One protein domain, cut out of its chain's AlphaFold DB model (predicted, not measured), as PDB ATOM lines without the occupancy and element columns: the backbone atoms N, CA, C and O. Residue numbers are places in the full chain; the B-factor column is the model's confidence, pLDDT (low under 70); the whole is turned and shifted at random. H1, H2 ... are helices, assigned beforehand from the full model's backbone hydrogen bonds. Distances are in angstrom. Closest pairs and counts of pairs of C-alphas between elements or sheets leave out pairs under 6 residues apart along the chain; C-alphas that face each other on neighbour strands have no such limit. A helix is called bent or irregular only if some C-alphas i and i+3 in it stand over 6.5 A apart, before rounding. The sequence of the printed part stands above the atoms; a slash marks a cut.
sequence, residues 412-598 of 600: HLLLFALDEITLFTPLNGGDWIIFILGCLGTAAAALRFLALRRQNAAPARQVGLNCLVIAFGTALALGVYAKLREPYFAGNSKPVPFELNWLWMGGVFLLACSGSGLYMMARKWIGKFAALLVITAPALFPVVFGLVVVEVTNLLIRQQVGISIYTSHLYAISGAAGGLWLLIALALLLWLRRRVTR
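AT A GLANCE: This is residues 412 to 598 of the 600 residues of an uncharacterized protein of Ornatilinea apprima (UniProt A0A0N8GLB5). H4 is the core of a cluster, with H2, H3 and H5 packed on different sides of it. H6 leads away from this cluster to one end of the longest axis, H7 folds back from there across H5 and H4, and H1 stands crosswise to H3 and H7. The printed part has 187 residues with seven named helices, H1 to H7 in order, and no named strand. The class is all helix, and the packing is mostly crossed: 3 of 10 touching pairs are at a shallow tilt. The whole is compact, with a radius of gyration of the C-alphas of 18.2 A, and only just elongated, spanning 61 by 40 by 25 A.

HOW THE PARTS SIT: With residues 419 to 423 alone, H1, residues 412 to 424, touches H3, residues 461 to 488, at 74 degrees, about perpendicular; the closest C-alphas, of Thr 422 and Ala 482, are 5.8 A apart. H1 also touches H7, residues 569 to 596, at 84 degrees, with the closest C-alphas, of Ala 417 and Ser 574, at 4.2 A. H2, residues 430 to 454, touches H4, residues 502 to 521, at a shallow tilt of 29 degrees, the same way; the closest C-alphas are Phe 435 and Gly 507, 3.7 A. H4 is the hub, touching five helices. H3 and H4 form a hairpin at a tilt of 35.0 degrees, only just steep; the closest C-alphas are Ala 471 and Phe 509, 4.7 A. H4 and H5, residues 525 to 535, form a hairpin at a shallow tilt of 14 degrees, with C-alphas of Ala 512 and Ile 535 closest at 4.5 A. H5 touches H7 at a steep tilt of 62 degrees, closest at the C-alphas of Leu 532 and Leu 582, 6.9 A. H6, residues 537 to 561, forms a hairpin with H7 at a shallow tilt of 26 degrees; residues 539 to 547 alone touch H7, closest at the C-alphas of Ala 539 and Gly 578, 4.8 A. H2 and H7 are apart. Each O i to N i+4 pair is within hydrogen-bond range in H1, H2, H4 and H5; the counts are 22 of 24 in H3, 17 of 21 in H6 and 22 of 24 in H7.

IN THESE COORDINATES: H1 begins at C-alpha 412, (207.556, 222.474, 203.415). From first to last C-alpha H2 measures 36.1 A, H3 41.8 A, H4 28.3 A, H6 34.3 A and H7 40.9 A. H3 is irregular: C-alphas 484 and 487 are 7.3 A apart. H7 ends at C-alpha 596, (240.493, 240.886, 201.164).

THE WHOLE: The C-alphas farthest apart, of Gln 560 and Arg 598, are 62.5 A apart. The printed part has no cut. The link from H3 to H4, residues 489 to 501, is long. Mean pLDDT of the printed part is 90.9; residues 496 to 498 and 598 are under 70.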
ATOM      1  N   HIS A 412     207.990 223.301 204.532       92.38
ATOM      2  CA  HIS A 412     207.556 222.474 203.415       92.38
ATOM      3  C   HIS A 412     207.778 223.185 202.075       92.38
ATOM      4  O   HIS A 412     208.441 222.635 201.201       92.38
ATOM      5  N   LEU A 413     207.349 224.447 201.959       92.12
ATOM      6  CA  LEU A 413     207.557 225.264 200.757       92.12
ATOM      7  C   LEU A 413     209.036 225.466 200.430       92.12
ATOM      8  O   LEU A 413     209.435 225.370 199.272       92.12
ATOM      9  N   LEU A 414     209.864 225.750 201.440       91.69
ATOM     10  CA  LEU A 414     211.292 225.955 201.220       91.69
ATOM     11  C   LEU A 414     211.993 224.659 200.798       91.69
ATOM     12  O   LEU A 414     212.848 224.696 199.914       91.69
ATOM     13  N   LEU A 415     211.645 223.532 201.423       92.69
ATOM     14  CA  LEU A 415     212.175 222.223 201.047       92.69
ATOM     15  C   LEU A 415     211.763 221.861 199.624       92.69
ATOM     16  O   LEU A 415     212.623 221.484 198.841       92.69
ATOM     17  N   PHE A 416     210.495 222.060 199.270       92.81
ATOM     18  CA  PHE A 416     210.022 221.819 197.915       92.81
ATOM     19  C   PHE A 416     210.748 222.697 196.887       92.81
ATOM     20  O   PHE A 416     211.241 222.190 195.886       92.81
ATOM     21  N   ALA A 417     210.900 223.998 197.155       93.00
ATOM     22  CA  ALA A 417     211.621 224.912 196.270       93.00
ATOM     23  C   ALA A 417     213.088 224.488 196.051       93.00
ATOM     24  O   ALA A 417     213.632 224.625 194.955       93.00
ATOM     25  N   LEU A 418     213.747 223.979 197.096       92.19
ATOM     26  CA  LEU A 418     215.108 223.453 197.004       92.19
ATOM     27  C   LEU A 418     215.158 222.121 196.247       92.19
ATOM     28  O   LEU A 418     216.044 221.944 195.409       92.19
ATOM     29  N   ASP A 419     214.222 221.210 196.500       92.38
ATOM     30  CA  ASP A 419     214.091 219.954 195.760       92.38
ATOM     31  C   ASP A 419     213.852 220.224 194.265       92.38
ATOM     32  O   ASP A 419     214.496 219.621 193.410       92.38
ATOM     33  N   GLU A 420     213.003 221.194 193.921       89.38
ATOM     34  CA  GLU A 420     212.742 221.562 192.529       89.38
ATOM     35  C   GLU A 420     214.022 222.032 191.813       89.38
ATOM     36  O   GLU A 420     214.285 221.648 190.676       89.38
ATOM     37  N   ILE A 421     214.870 222.823 192.475       89.62
ATOM     38  CA  ILE A 421     216.121 223.326 191.882       89.62
ATOM     39  C   ILE A 421     217.212 222.252 191.827       89.62
ATOM     40  O   ILE A 421     218.018 222.240 190.897       89.62
ATOM     41  N   THR A 422     217.294 221.397 192.845       90.06
ATOM     42  CA  THR A 422     218.437 220.486 193.033       90.06
ATOM     43  C   THR A 422     218.195 219.074 192.519       90.06
ATOM     44  O   THR A 422     219.159 218.404 192.158       90.06
ATOM     45  N   LEU A 423     216.936 218.635 192.475       89.62
ATOM     46  CA  LEU A 423     216.531 217.297 192.050       89.62
ATOM     47  C   LEU A 423     215.762 217.346 190.731       89.62
ATOM     48  O   LEU A 423     216.108 216.615 189.810       89.62
ATOM     49  N   PHE A 424     214.766 218.230 190.600       87.81
ATOM     50  CA  PHE A 424     213.888 218.238 189.423       87.81
ATOM     51  C   PHE A 424     214.469 218.999 188.220       87.81
ATOM     52  O   PHE A 424     214.492 218.485 187.110       87.81
ATOM     53  N   THR A 425     214.990 220.209 188.429       86.44
ATOM     54  CA  THR A 425     215.573 221.061 187.375       86.44
ATOM     55  C   THR A 425     216.690 220.386 186.573       86.44
ATOM     56  O   THR A 425     216.754 220.627 185.371       86.44
ATOM     57  N   PRO A 426     217.598 219.584 187.167       88.25
ATOM     58  CA  PRO A 426     218.621 218.877 186.398       88.25
ATOM     59  C   PRO A 426     218.059 217.899 185.359       88.25
ATOM     60  O   PRO A 426     218.779 217.536 184.433       88.25
ATOM     61  N   LEU A 427     216.803 217.469 185.505       83.25
ATOM     62  CA  LEU A 427     216.143 216.568 184.566       83.25
ATOM     63  C   LEU A 427     215.800 217.289 183.250       83.25
ATOM     64  O   LEU A 427     215.853 218.515 183.147       83.25
ATOM     65  N   ASN A 428     215.428 216.517 182.225       76.50
ATOM     66  CA  ASN A 428     214.911 217.027 180.948       76.50
ATOM     67  C   ASN A 428     215.822 218.073 180.251       76.50
ATOM     68  O   ASN A 428     215.337 218.984 179.580       76.50
ATOM     69  N   GLY A 429     217.147 217.956 180.408       83.38
ATOM     70  CA  GLY A 429     218.142 218.823 179.764       83.38
ATOM     71  C   GLY A 429     218.491 220.108 180.525       83.38
ATOM     72  O   GLY A 429     219.299 220.909 180.038       83.38
ATOM     73  N   GLY A 430     217.922 220.334 181.714       88.50
ATOM     74  CA  GLY A 430     218.301 221.478 182.542       88.50
ATOM     75  C   GLY A 430     219.764 221.421 182.997       88.50
ATOM     76  O   GLY A 430     220.427 222.454 183.075       88.50
ATOM     77  N   ASP A 431     220.315 220.227 183.200       91.12
ATOM     78  CA  ASP A 431     221.740 219.998 183.449       91.12
ATOM     79  C   ASP A 431     222.657 220.562 182.350       91.12
ATOM     80  O   ASP A 431     223.580 221.330 182.650       91.12
ATOM     81  N   TRP A 432     222.363 220.272 181.082       93.44
ATOM     82  CA  TRP A 432     223.081 220.801 179.925       93.44
ATOM     83  C   TRP A 432     222.995 222.319 179.844       93.44
ATOM     84  O   TRP A 432     224.009 222.985 179.620       93.44
ATOM     85  N   ILE A 433     221.806 222.883 180.062       93.69
ATOM     86  CA  ILE A 433     221.611 224.335 180.023       93.69
ATOM     87  C   ILE A 433     222.460 225.009 181.105       93.69
ATOM     88  O   ILE A 433     223.212 225.942 180.809       93.69
ATOM     89  N   ILE A 434     222.393 224.523 182.347       95.25
ATOM     90  CA  ILE A 434     223.173 225.073 183.461       95.25
ATOM     91  C   ILE A 434     224.680 224.920 183.210       95.25
ATOM     92  O   ILE A 434     225.444 225.853 183.480       95.25
ATOM     93  N   PHE A 435     225.121 223.805 182.628       96.50
ATOM     94  CA  PHE A 435     226.520 223.603 182.253       96.50
ATOM     95  C   PHE A 435     227.001 224.584 181.172       96.50
ATOM     96  O   PHE A 435     228.056 225.212 181.326       96.50
ATOM     97  N   ILE A 436     226.212 224.784 180.111       96.69
ATOM     98  CA  ILE A 436     226.512 225.745 179.039       96.69
ATOM     99  C   ILE A 436     226.576 227.169 179.601       96.69
ATOM    100  O   ILE A 436     227.532 227.900 179.325       96.69
ATOM    101  N   LEU A 437     225.611 227.559 180.442       96.38
ATOM    102  CA  LEU A 437     225.632 228.855 181.125       96.38
ATOM    103  C   LEU A 437     226.889 229.015 181.993       96.38
ATOM    104  O   LEU A 437     227.495 230.089 182.001       96.38
ATOM    105  N   GLY A 438     227.334 227.950 182.664       97.31
ATOM    106  CA  GLY A 438     228.594 227.926 183.408       97.31
ATOM    107  C   GLY A 438     229.827 228.138 182.533       97.31
ATOM    108  O   GLY A 438     230.701 228.942 182.883       97.31
ATOM    109  N   CYS A 439     229.884 227.494 181.368       98.00
ATOM    110  CA  CYS A 439     230.949 227.707 180.386       98.00
ATOM    111  C   CYS A 439     230.982 229.164 179.898       98.00
ATOM    112  O   CYS A 439     232.041 229.800 179.900       98.00
ATOM    113  N   LEU A 440     229.820 229.729 179.556       97.50
ATOM    114  CA  LEU A 440     229.692 231.123 179.116       97.50
ATOM    115  C   LEU A 440     230.087 232.116 180.219       97.50
ATOM    116  O   LEU A 440     230.842 233.060 179.965       97.50
ATOM    117  N   GLY A 441     229.641 231.885 181.456       96.88
ATOM    118  CA  GLY A 441     230.032 232.684 182.617       96.88
ATOM    119  C   GLY A 441     231.544 232.657 182.842       96.88
ATOM    120  O   GLY A 441     232.172 233.701 183.045       96.88
ATOM    121  N   THR A 442     232.153 231.477 182.721       97.00
ATOM    122  CA  THR A 442     233.605 231.287 182.842       97.00
ATOM    123  C   THR A 442     234.366 232.040 181.756       97.00
ATOM    124  O   THR A 442     235.319 232.758 182.071       97.00
ATOM    125  N   ALA A 443     233.918 231.968 180.500       97.19
ATOM    126  CA  ALA A 443     234.499 232.737 179.402       97.19
ATOM    127  C   ALA A 443     234.417 234.253 179.665       97.19
ATOM    128  O   ALA A 443     235.416 234.964 179.526       97.19
ATOM    129  N   ALA A 444     233.268 234.755 180.132       96.31
ATOM    130  CA  ALA A 444     233.096 236.166 180.483       96.31
ATOM    131  C   ALA A 444     234.030 236.607 181.628       96.31
ATOM    132  O   ALA A 444     234.655 237.673 181.555       96.31
ATOM    133  N   ALA A 445     234.176 235.780 182.668       95.19
ATOM    134  CA  ALA A 445     235.102 236.029 183.770       95.19
ATOM    135  C   ALA A 445     236.567 236.038 183.297       95.19
ATOM    136  O   ALA A 445     237.322 236.945 183.658       95.19
ATOM    137  N   ALA A 446     236.958 235.090 182.442       94.38
ATOM    138  CA  ALA A 446     238.299 235.010 181.873       94.38
ATOM    139  C   ALA A 446     238.625 236.234 181.002       94.38
ATOM    140  O   ALA A 446     239.665 236.869 181.193       94.38
ATOM    141  N   LEU A 447     237.715 236.638 180.109       95.19
ATOM    142  CA  LEU A 447     237.871 237.847 179.291       95.19
ATOM    143  C   LEU A 447     238.014 239.101 180.160       95.19
ATOM    144  O   LEU A 447     238.880 239.944 179.908       95.19
ATOM    145  N   ARG A 448     237.210 239.212 181.226       93.94
ATOM    146  CA  ARG A 448     237.309 240.328 182.172       93.94
ATOM    147  C   ARG A 448     238.649 240.338 182.905       93.94
ATOM    148  O   ARG A 448     239.247 241.406 183.049       93.94
ATOM    149  N   PHE A 449     239.123 239.177 183.345       92.19
ATOM    150  CA  PHE A 449     240.424 239.028 183.990       92.19
ATOM    151  C   PHE A 449     241.568 239.426 183.048       92.19
ATOM    152  O   PHE A 449     242.425 240.223 183.428       92.19
ATOM    153  N   LEU A 450     241.550 238.949 181.799       92.31
ATOM    154  CA  LEU A 450     242.539 239.305 180.778       92.31
ATOM    155  C   LEU A 450     242.541 240.808 180.483       92.31
ATOM    156  O   LEU A 450     243.608 241.417 180.410       92.31
ATOM    157  N   ALA A 451     241.363 241.428 180.372       91.94
ATOM    158  CA  ALA A 451     241.244 242.871 180.183       91.94
ATOM    159  C   ALA A 451     241.846 243.660 181.359       91.94
ATOM    160  O   ALA A 451     242.560 244.636 181.145       91.94
ATOM    161  N   LEU A 452     241.611 243.220 182.598       90.31
ATOM    162  CA  LEU A 452     242.210 243.834 183.785       90.31
ATOM    163  C   LEU A 452     243.723 243.611 183.858       90.31
ATOM    164  O   LEU A 452     244.450 244.522 184.250       90.31
ATOM    165  N   ARG A 453     244.214 242.440 183.439       89.00
ATOM    166  CA  ARG A 453     245.651 242.151 183.358       89.00
ATOM    167  C   ARG A 453     246.353 243.057 182.351       89.00
ATOM    168  O   ARG A 453     247.394 243.607 182.681       89.00
ATOM    169  N   ARG A 454     245.749 243.290 181.180       89.88
ATOM    170  CA  ARG A 454     246.242 244.273 180.193       89.88
ATOM    171  C   ARG A 454     246.286 245.705 180.747       89.88
ATOM    172  O   ARG A 454     247.056 246.515 180.257       89.88
ATOM    173  N   GLN A 455     245.480 246.008 181.766       89.56
ATOM    174  CA  GLN A 455     245.431 247.308 182.444       89.56
ATOM    175  C   GLN A 455     246.281 247.364 183.728       89.56
ATOM    176  O   GLN A 455     246.128 248.309 184.498       89.56
ATOM    177  N   ASN A 456     247.115 246.352 184.015       83.88
ATOM    178  CA  ASN A 456     247.851 246.210 185.284       83.88
ATOM    179  C   ASN A 456     246.957 246.302 186.539       83.88
ATOM    180  O   ASN A 456     247.400 246.671 187.622       83.88
ATOM    181  N   ALA A 457     245.680 245.946 186.395       82.44
ATOM    182  CA  ALA A 457     244.656 245.995 187.435       82.44
ATOM    183  C   ALA A 457     244.111 244.593 187.761       82.44
ATOM    184  O   ALA A 457     242.960 244.455 188.186       82.44
ATOM    185  N   ALA A 458     244.906 243.547 187.502       75.31
ATOM    186  CA  ALA A 458     244.515 242.168 187.758       75.31
ATOM    187  C   ALA A 458     244.293 241.930 189.264       75.31
ATOM    188  O   ALA A 458     245.058 242.431 190.091       75.31
ATOM    189  N   PRO A 459     243.257 241.163 189.638       74.50
ATOM    190  CA  PRO A 459     243.011 240.815 191.029       74.50
ATOM    191  C   PRO A 459     244.123 239.918 191.595       74.50
ATOM    192  O   PRO A 459     244.732 239.129 190.874       74.50
ATOM    193  N   ALA A 460     244.360 240.015 192.906       77.69
ATOM    194  CA  ALA A 460     245.334 239.184 193.614       77.69
ATOM    195  C   ALA A 460     245.002 237.683 193.501       77.69
ATOM    196  O   ALA A 460     243.832 237.306 193.434       77.69
ATOM    197  N   ARG A 461     246.020 236.810 193.582       82.19
ATOM    198  CA  ARG A 461     245.871 235.333 193.561       82.19
ATOM    199  C   ARG A 461     244.826 234.819 194.563       82.19
ATOM    200  O   ARG A 461     244.115 233.861 194.278       82.19
ATOM    201  N   GLN A 462     244.691 235.495 195.705       82.38
ATOM    202  CA  GLN A 462     243.706 235.181 196.741       82.38
ATOM    203  C   GLN A 462     242.251 235.291 196.254       82.38
ATOM    204  O   GLN A 462     241.390 234.569 196.745       82.38
ATOM    205  N   VAL A 463     241.968 236.139 195.257       83.44
ATOM    206  CA  VAL A 463     240.639 236.220 194.634       83.44
ATOM    207  C   VAL A 463     240.306 234.914 193.921       83.44
ATOM    208  O   VAL A 463     239.217 234.395 194.126       83.44
ATOM    209  N   GLY A 464     241.248 234.343 193.162       87.94
ATOM    210  CA  GLY A 464     241.052 233.050 192.496       87.94
ATOM    211  C   GLY A 464     240.789 231.916 193.489       87.94
ATOM    212  O   GLY A 464     239.825 231.176 193.324       87.94
ATOM    213  N   LEU A 465     241.577 231.841 194.570       89.56
ATOM    214  CA  LEU A 465     241.375 230.840 195.625       89.56
ATOM    215  C   LEU A 465     239.995 230.977 196.288       89.56
ATOM    216  O   LEU A 465     239.296 229.985 196.456       89.56
ATOM    217  N   ASN A 466     239.570 232.202 196.608       89.12
ATOM    218  CA  ASN A 466     238.252 232.445 197.195       89.12
ATOM    219  C   ASN A 466     237.108 232.037 196.254       89.12
ATOM    220  O   ASN A 466     236.105 231.508 196.725       89.12
ATOM    221  N   CYS A 467     237.249 232.262 194.942       93.25
ATOM    222  CA  CYS A 467     236.243 231.844 193.960       93.25
ATOM    223  C   CYS A 467     236.121 230.316 193.906       93.25
ATOM    224  O   CYS A 467     235.007 229.799 193.912       93.25
ATOM    225  N   LEU A 468     237.252 229.600 193.933       94.94
ATOM    226  CA  LEU A 468     237.273 228.133 193.979       94.94
ATOM    227  C   LEU A 468     236.640 227.587 195.264       94.94
ATOM    228  O   LEU A 468     235.858 226.647 195.200       94.94
ATOM    229  N   VAL A 469     236.930 228.198 196.419       94.19
ATOM    230  CA  VAL A 469     236.332 227.798 197.706       94.19
ATOM    231  C   VAL A 469     234.817 227.999 197.699       94.19
ATOM    232  O   VAL A 469     234.094 227.109 198.136       94.19
ATOM    233  N   ILE A 470     234.320 229.132 197.180       93.81
ATOM    234  CA  ILE A 470     232.871 229.358 197.035       93.81
ATOM    235  C   ILE A 470     232.266 228.309 196.106       93.81
ATOM    236  O   ILE A 470     231.280 227.682 196.469       93.81
ATOM    237  N   ALA A 471     232.861 228.103 194.931       96.38
ATOM    238  CA  ALA A 471     232.337 227.186 193.930       96.38
ATOM    239  C   ALA A 471     232.254 225.746 194.439       96.38
ATOM    240  O   ALA A 471     231.208 225.111 194.321       96.38
ATOM    241  N   PHE A 472     233.330 225.258 195.063       96.69
ATOM    242  CA  PHE A 472     233.362 223.927 195.657       96.69
ATOM    243  C   PHE A 472     232.379 223.813 196.824       96.69
ATOM    244  O   PHE A 472     231.626 222.851 196.889       96.69
ATOM    245  N   GLY A 473     232.334 224.813 197.710       95.12
ATOM    246  CA  GLY A 473     231.399 224.832 198.835       95.12
ATOM    247  C   GLY A 473     229.935 224.818 198.391       95.12
ATOM    248  O   GLY A 473     229.138 224.078 198.958       95.12
ATOM    249  N   THR A 474     229.578 225.590 197.360       94.50
ATOM    250  CA  THR A 474     228.219 225.616 196.801       94.50
ATOM    251  C   THR A 474     227.859 224.293 196.131       94.50
ATOM    252  O   THR A 474     226.816 223.733 196.454       94.50
ATOM    253  N   ALA A 475     228.715 223.771 195.246       95.00
ATOM    254  CA  ALA A 475     228.458 222.496 194.575       95.00
ATOM    255  C   ALA A 475     228.358 221.341 195.586       95.00
ATOM    256  O   ALA A 475     227.403 220.573 195.541       95.00
ATOM    257  N   LEU A 476     229.274 221.270 196.559       94.69
ATOM    258  CA  LEU A 476     229.244 220.252 197.608       94.69
ATOM    259  C   LEU A 476     227.977 220.349 198.465       94.69
ATOM    260  O   LEU A 476     227.346 219.330 198.720       94.69
ATOM    261  N   ALA A 477     227.588 221.552 198.897       93.62
ATOM    262  CA  ALA A 477     226.390 221.732 199.715       93.62
ATOM    263  C   ALA A 477     225.119 221.281 198.979       93.62
ATOM    264  O   ALA A 477     224.302 220.571 199.562       93.62
ATOM    265  N   LEU A 478     224.972 221.649 197.702       92.50
ATOM    266  CA  LEU A 478     223.818 221.246 196.894       92.50
ATOM    267  C   LEU A 478     223.847 219.754 196.548       92.50
ATOM    268  O   LEU A 478     222.805 219.111 196.594       92.50
ATOM    269  N   GLY A 479     225.022 219.180 196.273       91.81
ATOM    270  CA  GLY A 479     225.167 217.745 196.024       91.81
ATOM    271  C   GLY A 479     224.854 216.890 197.257       91.81
ATOM    272  O   GLY A 479     224.131 215.902 197.156       91.81
ATOM    273  N   VAL A 480     225.330 217.299 198.440       92.69
ATOM    274  CA  VAL A 480     224.986 216.643 199.715       92.69
ATOM    275  C   VAL A 480     223.492 216.772 199.998       92.69
ATOM    276  O   VAL A 480     222.864 215.787 200.381       92.69
ATOM    277  N   TYR A 481     222.911 217.956 199.783       92.75
ATOM    278  CA  TYR A 481     221.472 218.165 199.942       92.75
ATOM    279  C   TYR A 481     220.663 217.232 199.037       92.75
ATOM    280  O   TYR A 481     219.841 216.474 199.544       92.75
ATOM    281  N   ALA A 482     220.950 217.232 197.730       91.19
ATOM    282  CA  ALA A 482     220.273 216.387 196.753       91.19
ATOM    283  C   ALA A 482     220.334 214.909 197.162       91.19
ATOM    284  O   ALA A 482     219.303 214.241 197.230       91.19
ATOM    285  N   LYS A 483     221.517 214.412 197.557       90.31
ATOM    286  CA  LYS A 483     221.668 213.003 197.942       90.31
ATOM    287  C   LYS A 483     220.896 212.627 199.209       90.31
ATOM    288  O   LYS A 483     220.387 211.515 199.310       90.31
ATOM    289  N   LEU A 484     220.809 213.533 200.183       91.75
ATOM    290  CA  LEU A 484     220.039 213.301 201.410       91.75
ATOM    291  C   LEU A 484     218.526 213.401 201.178       91.75
ATOM    292  O   LEU A 484     217.755 212.769 201.902       91.75
ATOM    293  N   ARG A 485     218.096 214.206 200.202       91.50
ATOM    294  CA  ARG A 485     216.683 214.453 199.898       91.50
ATOM    295  C   ARG A 485     216.065 213.462 198.928       91.50
ATOM    296  O   ARG A 485     214.872 213.218 199.061       91.50
ATOM    297  N   GLU A 486     216.848 212.862 198.036       87.75
ATOM    298  CA  GLU A 486     216.398 211.905 197.014       87.75
ATOM    299  C   GLU A 486     215.329 210.900 197.510       87.75
ATOM    300  O   GLU A 486     214.253 210.850 196.912       87.75
ATOM    301  N   PRO A 487     215.506 210.168 198.634       87.00
ATOM    302  CA  PRO A 487     214.512 209.177 199.076       87.00
ATOM    303  C   PRO A 487     213.148 209.779 199.455       87.00
ATOM    304  O   PRO A 487     212.119 209.095 199.455       87.00
ATOM    305  N   TYR A 488     213.145 211.065 199.796       88.62
ATOM    306  CA  TYR A 488     212.002 211.824 200.291       88.62
ATOM    307  C   TYR A 488     211.415 212.767 199.238       88.62
ATOM    308  O   TYR A 488     210.469 213.490 199.549       88.62
ATOM    309  N   PHE A 489     211.978 212.802 198.028       89.00
ATOM    310  CA  PHE A 489     211.405 213.587 196.951       89.00
ATOM    311  C   PHE A 489     210.053 212.999 196.553       89.00
ATOM    312  O   PHE A 489     209.934 211.816 196.230       89.00
ATOM    313  N   ALA A 490     209.035 213.850 196.596       89.19
ATOM    314  CA  ALA A 490     207.672 213.520 196.208       89.19
ATOM    315  C   ALA A 490     207.055 214.636 195.353       89.19
ATOM    316  O   ALA A 490     205.842 214.737 195.258       89.19
ATOM    317  N   GLY A 491     207.870 215.503 194.740       89.19
ATOM    318  CA  GLY A 491     207.360 216.611 193.928       89.19
ATOM    319  C   GLY A 491     206.868 216.203 192.537       89.19
ATOM    320  O   GLY A 491     206.327 217.031 191.814       89.19
ATOM    321  N   ASN A 492     207.084 214.945 192.144       89.00
ATOM    322  CA  ASN A 492     206.685 214.387 190.858       89.00
ATOM    323  C   ASN A 492     206.621 212.844 190.955       89.00
ATOM    324  O   ASN A 492     207.257 212.253 191.833       89.00
ATOM    325  N   SER A 493     205.833 212.201 190.093       88.12
ATOM    326  CA  SER A 493     205.612 210.746 190.063       88.12
ATOM    327  C   SER A 493     206.527 209.989 189.100       88.12
ATOM    328  O   SER A 493     206.439 208.768 189.020       88.12
ATOM    329  N   LYS A 494     207.390 210.677 188.343       84.94
ATOM    330  CA  LYS A 494     208.296 210.002 187.417       84.94
ATOM    331  C   LYS A 494     209.252 209.054 188.151       84.94
ATOM    332  O   LYS A 494     209.851 209.458 189.153       84.94
ATOM    333  N   PRO A 495     209.492 207.853 187.604       72.94
ATOM    334  CA  PRO A 495     210.413 206.878 188.171       72.94
ATOM    335  C   PRO A 495     211.871 207.191 187.794       72.94
ATOM    336  O   PRO A 495     212.597 206.296 187.383       72.94
ATOM    337  N   VAL A 496     212.318 208.449 187.893       64.19
ATOM    338  CA  VAL A 496     213.709 208.779 187.542       64.19
ATOM    339  C   VAL A 496     214.621 208.452 188.726       64.19
ATOM    340  O   VAL A 496     214.429 209.027 189.803       64.19
ATOM    341  N   PRO A 497     215.622 207.565 188.568       63.62
ATOM    342  CA  PRO A 497     216.652 207.400 189.582       63.62
ATOM    343  C   PRO A 497     217.426 208.718 189.717       63.62
ATOM    344  O   PRO A 497     218.015 209.212 188.755       63.62
ATOM    345  N   PHE A 498     217.429 209.315 190.912       66.62
ATOM    346  CA  PHE A 498     218.194 210.534 191.179       66.62
ATOM    347  C   PHE A 498     219.667 210.184 191.414       66.62
ATOM    348  O   PHE A 498     220.221 210.337 192.505       66.62
ATOM    349  N   GLU A 499     220.345 209.735 190.362       73.06
ATOM    350  CA  GLU A 499     221.800 209.718 190.392       73.06
ATOM    351  C   GLU A 499     222.327 211.153 190.456       73.06
ATOM    352  O   GLU A 499     221.773 212.084 189.865       73.06
ATOM    353  N   LEU A 500     223.402 211.360 191.221       79.75
ATOM    354  CA  LEU A 500     223.996 212.683 191.369       79.75
ATOM    355  C   LEU A 500     224.433 213.192 189.987       79.75
ATOM    356  O   LEU A 500     225.418 212.713 189.426       79.75
ATOM    357  N   ASN A 501     223.712 214.180 189.451       86.38
ATOM    358  CA  ASN A 501     223.978 214.701 188.116       86.38
ATOM    359  C   ASN A 501     225.276 215.533 188.114       86.38
ATOM    360  O   ASN A 501     225.304 216.719 188.466       86.38
ATOM    361  N   TRP A 502     226.374 214.890 187.712       91.19
ATOM    362  CA  TRP A 502     227.707 215.496 187.665       91.19
ATOM    363  C   TRP A 502     227.800 216.670 186.690       91.19
ATOM    364  O   TRP A 502     228.571 217.604 186.931       91.19
ATOM    365  N   LEU A 503     227.014 216.653 185.613       93.62
ATOM    366  CA  LEU A 503     226.994 217.729 184.629       93.62
ATOM    367  C   LEU A 503     226.373 218.996 185.227       93.62
ATOM    368  O   LEU A 503     226.973 220.073 185.159       93.62
ATOM    369  N   TRP A 504     225.232 218.853 185.905       94.00
ATOM    370  CA  TRP A 504     224.592 219.938 186.646       94.00
ATOM    371  C   TRP A 504     225.504 220.481 187.755       94.00
ATOM    372  O   TRP A 504     225.708 221.694 187.849       94.00
ATOM    373  N   MET A 505     226.149 219.598 188.531       95.44
ATOM    374  CA  MET A 505     227.164 219.970 189.531       95.44
ATOM    375  C   MET A 505     228.321 220.771 188.931       95.44
ATOM    376  O   MET A 505     228.729 221.794 189.491       95.44
ATOM    377  N   GLY A 506     228.831 220.342 187.775       96.56
ATOM    378  CA  GLY A 506     229.851 221.065 187.023       96.56
ATOM    379  C   GLY A 506     229.376 222.459 186.614       96.56
ATOM    380  O   GLY A 506     230.094 223.440 186.811       96.56
ATOM    381  N   GLY A 507     228.142 222.579 186.122       97.00
ATOM    382  CA  GLY A 507     227.540 223.863 185.767       97.00
ATOM    383  C   GLY A 507     227.393 224.811 186.960       97.00
ATOM    384  O   GLY A 507     227.830 225.963 186.888       97.00
ATOM    385  N   VAL A 508     226.875 224.318 188.091       96.81
ATOM    386  CA  VAL A 508     226.788 225.064 189.360       96.81
ATOM    387  C   VAL A 508     228.166 225.555 189.801       96.81
ATOM    388  O   VAL A 508     228.324 226.733 190.131       96.81
ATOM    389  N   PHE A 509     229.175 224.680 189.779       98.12
ATOM    390  CA  PHE A 509     230.550 225.032 190.133       98.12
ATOM    391  C   PHE A 509     231.085 226.163 189.244       98.12
ATOM    392  O   PHE A 509     231.597 227.169 189.747       98.12
ATOM    393  N   LEU A 510     230.936 226.040 187.922       98.31
ATOM    394  CA  LEU A 510     231.407 227.041 186.962       98.31
ATOM    395  C   LEU A 510     230.698 228.391 187.147       98.31
ATOM    396  O   LEU A 510     231.353 229.438 187.137       98.31
ATOM    397  N   LEU A 511     229.382 228.392 187.369       98.00
ATOM    398  CA  LEU A 511     228.591 229.603 187.618       98.00
ATOM    399  C   LEU A 511     228.973 230.280 188.938       98.00
ATOM    400  O   LEU A 511     229.220 231.489 188.970       98.00
ATOM    401  N   ALA A 512     229.117 229.510 190.015       97.56
ATOM    402  CA  ALA A 512     229.548 230.032 191.306       97.56
ATOM    403  C   ALA A 512     230.979 230.599 191.244       97.56
ATOM    404  O   ALA A 512     231.239 231.694 191.758       97.56
ATOM    405  N   CYS A 513     231.904 229.913 190.563       97.50
ATOM    406  CA  CYS A 513     233.284 230.374 190.382       97.50
ATOM    407  C   CYS A 513     233.350 231.647 189.527       97.50
ATOM    408  O   CYS A 513     233.974 232.640 189.909       97.50
ATOM    409  N   SER A 514     232.696 231.641 188.365       97.44
ATOM    410  CA  SER A 514     232.730 232.764 187.428       97.44
ATOM    411  C   SER A 514     232.005 233.992 187.971       97.44
ATOM    412  O   SER A 514     232.552 235.098 187.938       97.44
ATOM    413  N   GLY A 515     230.818 233.810 188.545       97.31
ATOM    414  CA  GLY A 515     230.042 234.886 189.137       97.31
ATOM    415  C   GLY A 515     230.733 235.501 190.358       97.31
ATOM    416  O   GLY A 515     230.810 236.725 190.466       97.31
ATOM    417  N   SER A 516     231.349 234.700 191.237       96.75
ATOM    418  CA  SER A 516     232.132 235.250 192.358       96.75
ATOM    419  C   SER A 516     233.360 236.033 191.875       96.75
ATOM    420  O   SER A 516     233.620 237.138 192.368       96.75
ATOM    421  N   GLY A 517     234.050 235.545 190.840       95.31
ATOM    422  CA  GLY A 517     235.151 236.260 190.194       95.31
ATOM    423  C   GLY A 517     234.711 237.594 189.590       95.31
ATOM    424  O   GLY A 517     235.317 238.638 189.861       95.31
ATOM    425  N   LEU A 518     233.621 237.593 188.821       95.69
ATOM    426  CA  LEU A 518     233.025 238.801 188.245       95.69
ATOM    427  C   LEU A 518     232.625 239.806 189.331       95.69
ATOM    428  O   LEU A 518     232.898 241.000 189.182       95.69
ATOM    429  N   TYR A 519     232.058 239.340 190.446       96.19
ATOM    430  CA  TYR A 519     231.667 240.192 191.569       96.19
ATOM    431  C   TYR A 519     232.871 240.915 192.180       96.19
ATOM    432  O   TYR A 519     232.816 242.124 192.439       96.19
ATOM    433  N   MET A 520     233.974 240.191 192.386       92.50
ATOM    434  CA  MET A 520     235.210 240.743 192.947       92.50
ATOM    435  C   MET A 520     235.901 241.713 191.975       92.50
ATOM    436  O   MET A 520     236.456 242.723 192.408       92.50
ATOM    437  N   MET A 521     235.812 241.462 190.665       93.25
ATOM    438  CA  MET A 521     236.361 242.327 189.608       93.25
ATOM    439  C   MET A 521     235.479 243.545 189.269       93.25
ATOM    440  O   MET A 521     235.921 244.475 188.577       93.25
ATOM    441  N   ALA A 522     234.223 243.560 189.719       92.94
ATOM    442  CA  ALA A 522     233.275 244.625 189.425       92.94
ATOM    443  C   ALA A 522     233.498 245.860 190.316       92.94
ATOM    444  O   ALA A 522     233.408 245.819 191.545       92.94
ATOM    445  N   ARG A 523     233.713 247.021 189.683       90.38
ATOM    446  CA  ARG A 523     233.821 248.317 190.382       90.38
ATOM    447  C   ARG A 523     232.456 248.962 190.637       90.38
ATOM    448  O   ARG A 523     232.242 249.574 191.681       90.38
ATOM    449  N   LYS A 524     231.528 248.816 189.685       94.25
ATOM    450  CA  LYS A 524     230.177 249.398 189.727       94.25
ATOM    451  C   LYS A 524     229.177 248.419 190.346       94.25
ATOM    452  O   LYS A 524     229.341 247.208 190.232       94.25
ATOM    453  N   TRP A 525     228.126 248.954 190.968       93.81
ATOM    454  CA  TRP A 525     227.079 248.147 191.602       93.81
ATOM    455  C   TRP A 525     226.302 247.293 190.589       93.81
ATOM    456  O   TRP A 525     226.023 246.142 190.887       93.81
ATOM    457  N   ILE A 526     226.060 247.804 189.374       95.44
ATOM    458  CA  ILE A 526     225.384 247.059 188.296       95.44
ATOM    459  C   ILE A 526     226.164 245.787 187.943       95.44
ATOM    460  O   ILE A 526     225.587 244.714 187.859       95.44
ATOM    461  N   GLY A 527     227.494 245.880 187.822       94.62
ATOM    462  CA  GLY A 527     228.333 244.710 187.547       94.62
ATOM    463  C   GLY A 527     228.329 243.690 188.688       94.62
ATOM    464  O   GLY A 527     228.380 242.494 188.440       94.62
ATOM    465  N   LYS A 528     228.218 244.150 189.941       95.00
ATOM    466  CA  LYS A 528     228.067 243.261 191.104       95.00
ATOM    467  C   LYS A 528     226.715 242.571 191.127       95.00
ATOM    468  O   LYS A 528     226.647 241.400 191.465       95.00
ATOM    469  N   PHE A 529     225.661 243.294 190.770       95.25
ATOM    470  CA  PHE A 529     224.326 242.730 190.650       95.25
ATOM    471  C   PHE A 529     224.275 241.676 189.538       95.25
ATOM    472  O   PHE A 529     223.875 240.552 189.800       95.25
ATOM    473  N   ALA A 530     224.800 241.985 188.348       95.94
ATOM    474  CA  ALA A 530     224.917 241.013 187.259       95.94
ATOM    475  C   ALA A 530     225.725 239.771 187.673       95.94
ATOM    476  O   ALA A 530     225.334 238.650 187.382       95.94
ATOM    477  N   ALA A 531     226.822 239.956 188.411       96.75
ATOM    478  CA  ALA A 531     227.613 238.847 188.930       96.75
ATOM    479  C   ALA A 531     226.848 237.977 189.944       96.75
ATOM    480  O   ALA A 531     227.003 236.763 189.923       96.75
ATOM    481  N   LEU A 532     226.001 238.569 190.798       96.31
ATOM    482  CA  LEU A 532     225.114 237.802 191.681       96.31
ATOM    483  C   LEU A 532     224.129 236.957 190.873       96.31
ATOM    484  O   LEU A 532     223.989 235.782 191.183       96.31
ATOM    485  N   LEU A 533     223.531 237.522 189.817       95.38
ATOM    486  CA  LEU A 533     222.639 236.775 188.926       95.38
ATOM    487  C   LEU A 533     223.344 235.579 188.272       95.38
ATOM    488  O   LEU A 533     222.723 234.535 188.132       95.38
ATOM    489  N   VAL A 534     224.633 235.699 187.925       96.81
ATOM    490  CA  VAL A 534     225.432 234.567 187.415       96.81
ATOM    491  C   VAL A 534     225.592 233.479 188.481       96.81
ATOM    492  O   VAL A 534     225.388 232.311 188.179       96.81
ATOM    493  N   ILE A 535     225.912 233.838 189.730       95.69
ATOM    494  CA  ILE A 535     226.088 232.860 190.826       95.69
ATOM    495  C   ILE A 535     224.785 232.112 191.118       95.69
ATOM    496  O   ILE A 535     224.812 230.913 191.371       95.69
ATOM    497  N   THR A 536     223.658 232.821 191.105       94.94
ATOM    498  CA  THR A 536     222.339 232.268 191.441       94.94
ATOM    499  C   THR A 536     221.565 231.784 190.221       94.94
ATOM    500  O   THR A 536     220.402 231.407 190.352       94.94
ATOM    501  N   ALA A 537     222.178 231.797 189.036       95.12
ATOM    502  CA  ALA A 537     221.545 231.356 187.803       95.12
ATOM    503  C   ALA A 537     220.949 229.940 187.898       95.12
ATOM    504  O   ALA A 537     219.839 229.785 187.401       95.12
ATOM    505  N   PRO A 538     221.559 228.944 188.581       93.44
ATOM    506  CA  PRO A 538     220.952 227.615 188.672       93.44
ATOM    507  C   PRO A 538     219.577 227.599 189.353       93.44
ATOM    508  O   PRO A 538     218.762 226.750 189.030       93.44
ATOM    509  N   ALA A 539     219.303 228.548 190.254       92.62
ATOM    510  CA  ALA A 539     218.000 228.679 190.903       92.62
ATOM    511  C   ALA A 539     217.065 229.685 190.229       92.62
ATOM    512  O   ALA A 539     215.855 229.504 190.240       92.62
ATOM    513  N   LEU A 540     217.603 230.765 189.659       92.94
ATOM    514  CA  LEU A 540     216.779 231.790 189.013       92.94
ATOM    515  C   LEU A 540     216.361 231.403 187.594       92.94
ATOM    516  O   LEU A 540     215.317 231.850 187.129       92.94
ATOM    517  N   PHE A 541     217.175 230.613 186.893       91.19
ATOM    518  CA  PHE A 541     216.893 230.226 185.517       91.19
ATOM    519  C   PHE A 541     215.594 229.416 185.394       91.19
ATOM    520  O   PHE A 541     214.758 229.846 184.602       91.19
ATOM    521  N   PRO A 542     215.354 228.346 186.180       87.81
ATOM    522  CA  PRO A 542     214.112 227.569 186.088       87.81
ATOM    523  C   PRO A 542     212.876 228.422 186.369       87.81
ATOM    524  O   PRO A 542     211.894 228.340 185.642       87.81
ATOM    525  N   VAL A 543     212.972 229.324 187.350       92.00
ATOM    526  CA  VAL A 543     211.908 230.271 187.704       92.00
ATOM    527  C   VAL A 543     211.576 231.181 186.524       92.00
ATOM    528  O   VAL A 543     210.432 231.255 186.089       92.00
ATOM    529  N   VAL A 544     212.575 231.878 185.974       92.62
ATOM    530  CA  VAL A 544     212.353 232.827 184.872       92.62
ATOM    531  C   VAL A 544     211.900 232.100 183.609       92.62
ATOM    532  O   VAL A 544     210.960 232.544 182.954       92.62
ATOM    533  N   PHE A 545     212.555 230.992 183.270       90.56
ATOM    534  CA  PHE A 545     212.233 230.201 182.091       90.56
ATOM    535  C   PHE A 545     210.819 229.622 182.181       90.56
ATOM    536  O   PHE A 545     210.024 229.837 181.270       90.56
ATOM    537  N   GLY A 546     210.479 228.973 183.296       90.12
ATOM    538  CA  GLY A 546     209.164 228.387 183.533       90.12
ATOM    539  C   GLY A 546     208.043 229.421 183.512       90.12
ATOM    540  O   GLY A 546     207.054 229.229 182.805       90.12
ATOM    541  N   LEU A 547     208.226 230.566 184.183       93.44
ATOM    542  CA  LEU A 547     207.267 231.675 184.134       93.44
ATOM    543  C   LEU A 547     207.055 232.184 182.704       93.44
ATOM    544  O   LEU A 547     205.916 232.359 182.282       93.44
ATOM    545  N   VAL A 548     208.129 232.401 181.939       94.62
ATOM    546  CA  VAL A 548     208.017 232.868 180.550       94.62
ATOM    547  C   VAL A 548     207.302 231.835 179.683       94.62
ATOM    548  O   VAL A 548     206.375 232.196 178.962       94.62
ATOM    549  N   VAL A 549     207.693 230.561 179.760       92.69
ATOM    550  CA  VAL A 549     207.084 229.488 178.959       92.69
ATOM    551  C   VAL A 549     205.598 229.344 179.289       92.69
ATOM    552  O   VAL A 549     204.773 229.342 178.372       92.69
ATOM    553  N   VAL A 550     205.233 229.285 180.573       93.81
ATOM    554  CA  VAL A 550     203.834 229.137 180.997       93.81
ATOM    555  C   VAL A 550     203.002 230.352 180.615       93.81
ATOM    556  O   VAL A 550     201.924 230.185 180.047       93.81
ATOM    557  N   GLU A 551     203.479 231.571 180.863       95.12
ATOM    558  CA  GLU A 551     202.695 232.773 180.561       95.12
ATOM    559  C   GLU A 551     202.540 233.009 179.056       95.12
ATOM    560  O   GLU A 551     201.453 233.381 178.610       95.12
ATOM    561  N   VAL A 552     203.570 232.725 178.249       96.19
ATOM    562  CA  VAL A 552     203.458 232.762 176.780       96.19
ATOM    563  C   VAL A 552     202.479 231.693 176.294       96.19
ATOM    564  O   VAL A 552     201.603 231.995 175.485       96.19
ATOM    565  N   THR A 553     202.558 230.472 176.828       94.44
ATOM    566  CA  THR A 553     201.607 229.399 176.501       94.44
ATOM    567  C   THR A 553     200.174 229.803 176.852       94.44
ATOM    568  O   THR A 553     199.274 229.700 176.021       94.44
ATOM    569  N   ASN A 554     199.953 230.340 178.051       96.00
ATOM    570  CA  ASN A 554     198.647 230.826 178.489       96.00
ATOM    571  C   ASN A 554     198.144 232.015 177.670       96.00
ATOM    572  O   ASN A 554     196.934 232.167 177.516       96.00
ATOM    573  N   LEU A 555     199.027 232.884 177.176       96.00
ATOM    574  CA  LEU A 555     198.643 233.977 176.286       96.00
ATOM    575  C   LEU A 555     198.066 233.427 174.975       96.00
ATOM    576  O   LEU A 555     197.028 233.907 174.528       96.00
ATOM    577  N   LEU A 556     198.702 232.402 174.402       95.31
ATOM    578  CA  LEU A 556     198.228 231.735 173.188       95.31
ATOM    579  C   LEU A 556     196.918 230.975 173.436       95.31
ATOM    580  O   LEU A 556     195.974 231.107 172.664       95.31
ATOM    581  N   ILE A 557     196.822 230.236 174.546       93.06
ATOM    582  CA  ILE A 557     195.611 229.479 174.897       93.06
ATOM    583  C   ILE A 557     194.422 230.405 175.155       93.06
ATOM    584  O   ILE A 557     193.323 230.125 174.682       93.06
ATOM    585  N   ARG A 558     194.624 231.541 175.837       94.75
ATOM    586  CA  ARG A 558     193.559 232.526 176.090       94.75
ATOM    587  C   ARG A 558     192.902 233.036 174.808       94.75
ATOM    588  O   ARG A 558     191.716 233.342 174.838       94.75
ATOM    589  N   GLN A 559     193.633 233.096 173.695       93.19
ATOM    590  CA  GLN A 559     193.070 233.501 172.402       93.19
ATOM    591  C   GLN A 559     192.087 232.470 171.829       93.19
ATOM    592  O   GLN A 559     191.227 232.843 171.037       93.19
ATOM    593  N   GLN A 560     192.205 231.196 172.216       90.06
ATOM    594  CA  GLN A 560     191.366 230.101 171.716       90.06
ATOM    595  C   GLN A 560     190.278 229.687 172.716       90.06
ATOM    596  O   GLN A 560     189.139 229.463 172.328       90.06
ATOM    597  N   VAL A 561     190.632 229.599 174.000       92.44
ATOM    598  CA  VAL A 561     189.801 229.017 175.071       92.44
ATOM    599  C   VAL A 561     189.212 230.094 175.996       92.44
ATOM    600  O   VAL A 561     188.311 229.828 176.782       92.44
ATOM    601  N   GLY A 562     189.713 231.332 175.927       92.12
ATOM    602  CA  GLY A 562     189.239 232.464 176.735       92.12
ATOM    603  C   GLY A 562     189.835 232.558 178.145       92.12
ATOM    604  O   GLY A 562     189.789 233.628 178.749       92.12
ATOM    605  N   ILE A 563     190.457 231.493 178.664       94.12
ATOM    606  CA  ILE A 563     191.068 231.473 180.004       94.12
ATOM    607  C   ILE A 563     192.470 230.848 180.006       94.12
ATOM    608  O   ILE A 563     192.897 230.227 179.036       94.12
ATOM    609  N   SER A 564     193.209 231.041 181.102       95.00
ATOM    610  CA  SER A 564     194.498 230.367 181.318       95.00
ATOM    611  C   SER A 564     194.263 228.952 181.832       95.00
ATOM    612  O   SER A 564     193.470 228.760 182.755       95.00
ATOM    613  N   ILE A 565     194.973 227.982 181.264       96.06
ATOM    614  CA  ILE A 565     194.838 226.563 181.621       96.06
ATOM    615  C   ILE A 565     195.986 226.106 182.519       96.06
ATOM    616  O   ILE A 565     195.786 225.220 183.342       96.06
ATOM    617  N   TYR A 566     197.149 226.755 182.442       96.44
ATOM    618  CA  TYR A 566     198.302 226.459 183.290       96.44
ATOM    619  C   TYR A 566     198.482 227.509 184.378       96.44
ATOM    620  O   TYR A 566     198.169 228.683 184.178       96.44
ATOM    621  N   THR A 567     198.991 227.101 185.533       94.69
ATOM    622  CA  THR A 567     199.324 228.008 186.636       94.69
ATOM    623  C   THR A 567     200.828 228.247 186.695       94.69
ATOM    624  O   THR A 567     201.629 227.347 186.464       94.69
ATOM    625  N   SER A 568     201.219 229.477 187.017       92.06
ATOM    626  CA  SER A 568     202.615 229.883 187.197       92.06
ATOM    627  C   SER A 568     203.108 229.742 188.645       92.06
ATOM    628  O   SER A 568     204.274 230.024 188.921       92.06
ATOM    629  N   HIS A 569     202.252 229.298 189.576       90.62
ATOM    630  CA  HIS A 569     202.575 229.280 191.007       90.62
ATOM    631  C   HIS A 569     203.747 228.354 191.369       90.62
ATOM    632  O   HIS A 569     204.554 228.735 192.213       90.62
ATOM    633  N   LEU A 570     203.891 227.204 190.699       87.00
ATOM    634  CA  LEU A 570     204.997 226.266 190.910       87.00
ATOM    635  C   LEU A 570     206.354 226.975 190.784       87.00
ATOM    636  O   LEU A 570     207.155 226.988 191.714       87.00
ATOM    637  N   TYR A 571     206.543 227.695 189.678       89.75
ATOM    638  CA  TYR A 571     207.763 228.460 189.418       89.75
ATOM    639  C   TYR A 571     207.923 229.665 190.357       89.75
ATOM    640  O   TYR A 571     209.037 230.103 190.648       89.75
ATOM    641  N   ALA A 572     206.820 230.223 190.863       88.81
ATOM    642  CA  ALA A 572     206.883 231.264 191.884       88.81
ATOM    643  C   ALA A 572     207.405 230.715 193.226       88.81
ATOM    644  O   ALA A 572     208.172 231.408 193.902       88.81
ATOM    645  N   ILE A 573     207.053 229.472 193.586       88.69
ATOM    646  CA  ILE A 573     207.540 228.793 194.798       88.69
ATOM    647  C   ILE A 573     209.052 228.554 194.710       88.69
ATOM    648  O   ILE A 573     209.768 228.918 195.649       88.69
ATOM    649  N   SER A 574     209.587 228.075 193.582       88.06
ATOM    650  CA  SER A 574     211.049 227.965 193.385       88.06
ATOM    651  C   SER A 574     211.766 229.318 193.462       88.06
ATOM    652  O   SER A 574     212.934 229.396 193.868       88.06
ATOM    653  N   GLY A 575     211.054 230.419 193.198       89.50
ATOM    654  CA  GLY A 575     211.521 231.781 193.450       89.50
ATOM    655  C   GLY A 575     211.970 232.024 194.897       89.50
ATOM    656  O   GLY A 575     212.916 232.787 195.119       89.50
ATOM    657  N   ALA A 576     211.374 231.342 195.883       88.75
ATOM    658  CA  ALA A 576     211.770 231.444 197.288       88.75
ATOM    659  C   ALA A 576     213.198 230.921 197.521       88.75
ATOM    660  O   ALA A 576     214.008 231.591 198.171       88.75
ATOM    661  N   ALA A 577     213.541 229.772 196.937       88.38
ATOM    662  CA  ALA A 577     214.888 229.215 197.017       88.38
ATOM    663  C   ALA A 577     215.903 230.052 196.219       88.38
ATOM    664  O   ALA A 577     217.010 230.300 196.705       88.38
ATOM    665  N   GLY A 578     215.511 230.594 195.059       89.94
ATOM    666  CA  GLY A 578     216.319 231.579 194.328       89.94
ATOM    667  C   GLY A 578     216.620 232.839 195.149       89.94
ATOM    668  O   GLY A 578     217.769 233.291 195.209       89.94
ATOM    669  N   GLY A 579     215.615 233.372 195.849       91.38
ATOM    670  CA  GLY A 579     215.762 234.500 196.767       91.38
ATOM    671  C   GLY A 579     216.698 234.192 197.938       91.38
ATOM    672  O   GLY A 579     217.602 234.980 198.232       91.38
ATOM    673  N   LEU A 580     216.539 233.023 198.567       90.81
ATOM    674  CA  LEU A 580     217.410 232.577 199.655       90.81
ATOM    675  C   LEU A 580     218.868 232.432 199.194       90.81
ATOM    676  O   LEU A 580     219.776 232.945 199.856       90.81
ATOM    677  N   TRP A 581     219.102 231.797 198.043       92.81
ATOM    678  CA  TRP A 581     220.448 231.648 197.487       92.81
ATOM    679  C   TRP A 581     221.083 233.015 197.209       92.81
ATOM    680  O   TRP A 581     222.233 233.253 197.584       92.81
ATOM    681  N   LEU A 582     220.330 233.969 196.656       93.19
ATOM    682  CA  LEU A 582     220.820 235.329 196.429       93.19
ATOM    683  C   LEU A 582     221.263 236.024 197.722       93.19
ATOM    684  O   LEU A 582     222.321 236.662 197.741       93.19
ATOM    685  N   LEU A 583     220.506 235.868 198.810       93.94
ATOM    686  CA  LEU A 583     220.869 236.418 200.118       93.94
ATOM    687  C   LEU A 583     222.145 235.772 200.675       93.94
ATOM    688  O   LEU A 583     223.044 236.493 201.127       93.94
ATOM    689  N   ILE A 584     222.261 234.443 200.595       92.00
ATOM    690  CA  ILE A 584     223.442 233.695 201.053       92.00
ATOM    691  C   ILE A 584     224.681 234.100 200.244       92.00
ATOM    692  O   ILE A 584     225.710 234.460 200.822       92.00
ATOM    693  N   ALA A 585     224.580 234.120 198.912       91.94
ATOM    694  CA  ALA A 585     225.674 234.507 198.025       91.94
ATOM    695  C   ALA A 585     226.137 235.945 198.303       91.94
ATOM    696  O   ALA A 585     227.336 236.205 198.445       91.94
ATOM    697  N   LEU A 586     225.198 236.883 198.457       94.06
ATOM    698  CA  LEU A 586     225.514 238.266 198.795       94.06
ATOM    699  C   LEU A 586     226.231 238.370 200.149       94.06
ATOM    700  O   LEU A 586     227.243 239.071 200.245       94.06
ATOM    701  N   ALA A 587     225.741 237.683 201.183       93.44
ATOM    702  CA  ALA A 587     226.349 237.694 202.511       93.44
ATOM    703  C   ALA A 587     227.790 237.155 202.482       93.44
ATOM    704  O   ALA A 587     228.705 237.815 202.993       93.44
ATOM    705  N   LEU A 588     228.011 236.019 201.811       92.06
ATOM    706  CA  LEU A 588     229.331 235.400 201.649       92.06
ATOM    707  C   LEU A 588     230.312 236.322 200.914       92.06
ATOM    708  O   LEU A 588     231.438 236.536 201.373       92.06
ATOM    709  N   LEU A 589     229.890 236.934 199.806       91.69
ATOM    710  CA  LEU A 589     230.750 237.825 199.019       91.69
ATOM    711  C   LEU A 589     231.073 239.126 199.759       91.69
ATOM    712  O   LEU A 589     232.196 239.628 199.664       91.69
ATOM    713  N   LEU A 590     230.120 239.679 200.517       91.75
ATOM    714  CA  LEU A 590     230.366 240.848 201.365       91.75
ATOM    715  C   LEU A 590     231.368 240.531 202.480       91.75
ATOM    716  O   LEU A 590     232.256 241.347 202.750       91.75
ATOM    717  N   TRP A 591     231.255 239.355 203.100       90.62
ATOM    718  CA  TRP A 591     232.189 238.886 204.123       90.62
ATOM    719  C   TRP A 591     233.602 238.678 203.560       90.62
ATOM    720  O   TRP A 591     234.565 239.223 204.105       90.62
ATOM    721  N   LEU A 592     233.729 237.994 202.417       87.06
ATOM    722  CA  LEU A 592     235.015 237.782 201.742       87.06
ATOM    723  C   LEU A 592     235.669 239.096 201.332       87.06
ATOM    724  O   LEU A 592     236.857 239.307 201.577       87.06
ATOM    725  N   ARG A 593     234.892 240.017 200.755       83.81
ATOM    726  CA  ARG A 593     235.411 241.318 200.333       83.81
ATOM    727  C   ARG A 593     236.015 242.085 201.505       83.81
ATOM    728  O   ARG A 593     237.085 242.658 201.344       83.81
ATOM    729  N   ARG A 594     235.367 242.067 202.677       86.44
ATOM    730  CA  ARG A 594     235.898 242.708 203.893       86.44
ATOM    731  C   ARG A 594     237.235 242.109 204.326       86.44
ATOM    732  O   ARG A 594     238.078 242.860 204.804       86.44
ATOM    733  N   ARG A 595     237.435 240.796 204.164       82.44
ATOM    734  CA  ARG A 595     238.707 240.131 204.490       82.44
ATOM    735  C   ARG A 595     239.817 240.484 203.505       82.44
ATOM    736  O   ARG A 595     240.927 240.742 203.942       82.44
ATOM    737  N   VAL A 596     239.508 240.557 202.212       77.56
ATOM    738  CA  VAL A 596     240.493 240.886 201.164       77.56
ATOM    739  C   VAL A 596     240.921 242.361 201.209       77.56
ATOM    740  O   VAL A 596     242.037 242.682 200.829       77.56
ATOM    741  N   THR A 597     240.059 243.274 201.675       71.00
ATOM    742  CA  THR A 597     240.385 244.712 201.764       71.00
ATOM    743  C   THR A 597     241.060 245.135 203.070       71.00
ATOM    744  O   THR A 597     241.325 246.324 203.230       71.00
ATOM    745  N   ARG A 598     241.289 244.225 204.027       58.00
ATOM    746  CA  ARG A 598     242.078 244.571 205.217       58.00
ATOM    747  C   ARG A 598     243.550 244.672 204.794       58.00
ATOM    748  O   ARG A 598     244.049 243.685 204.255       58.00
TER     749      ARG A 598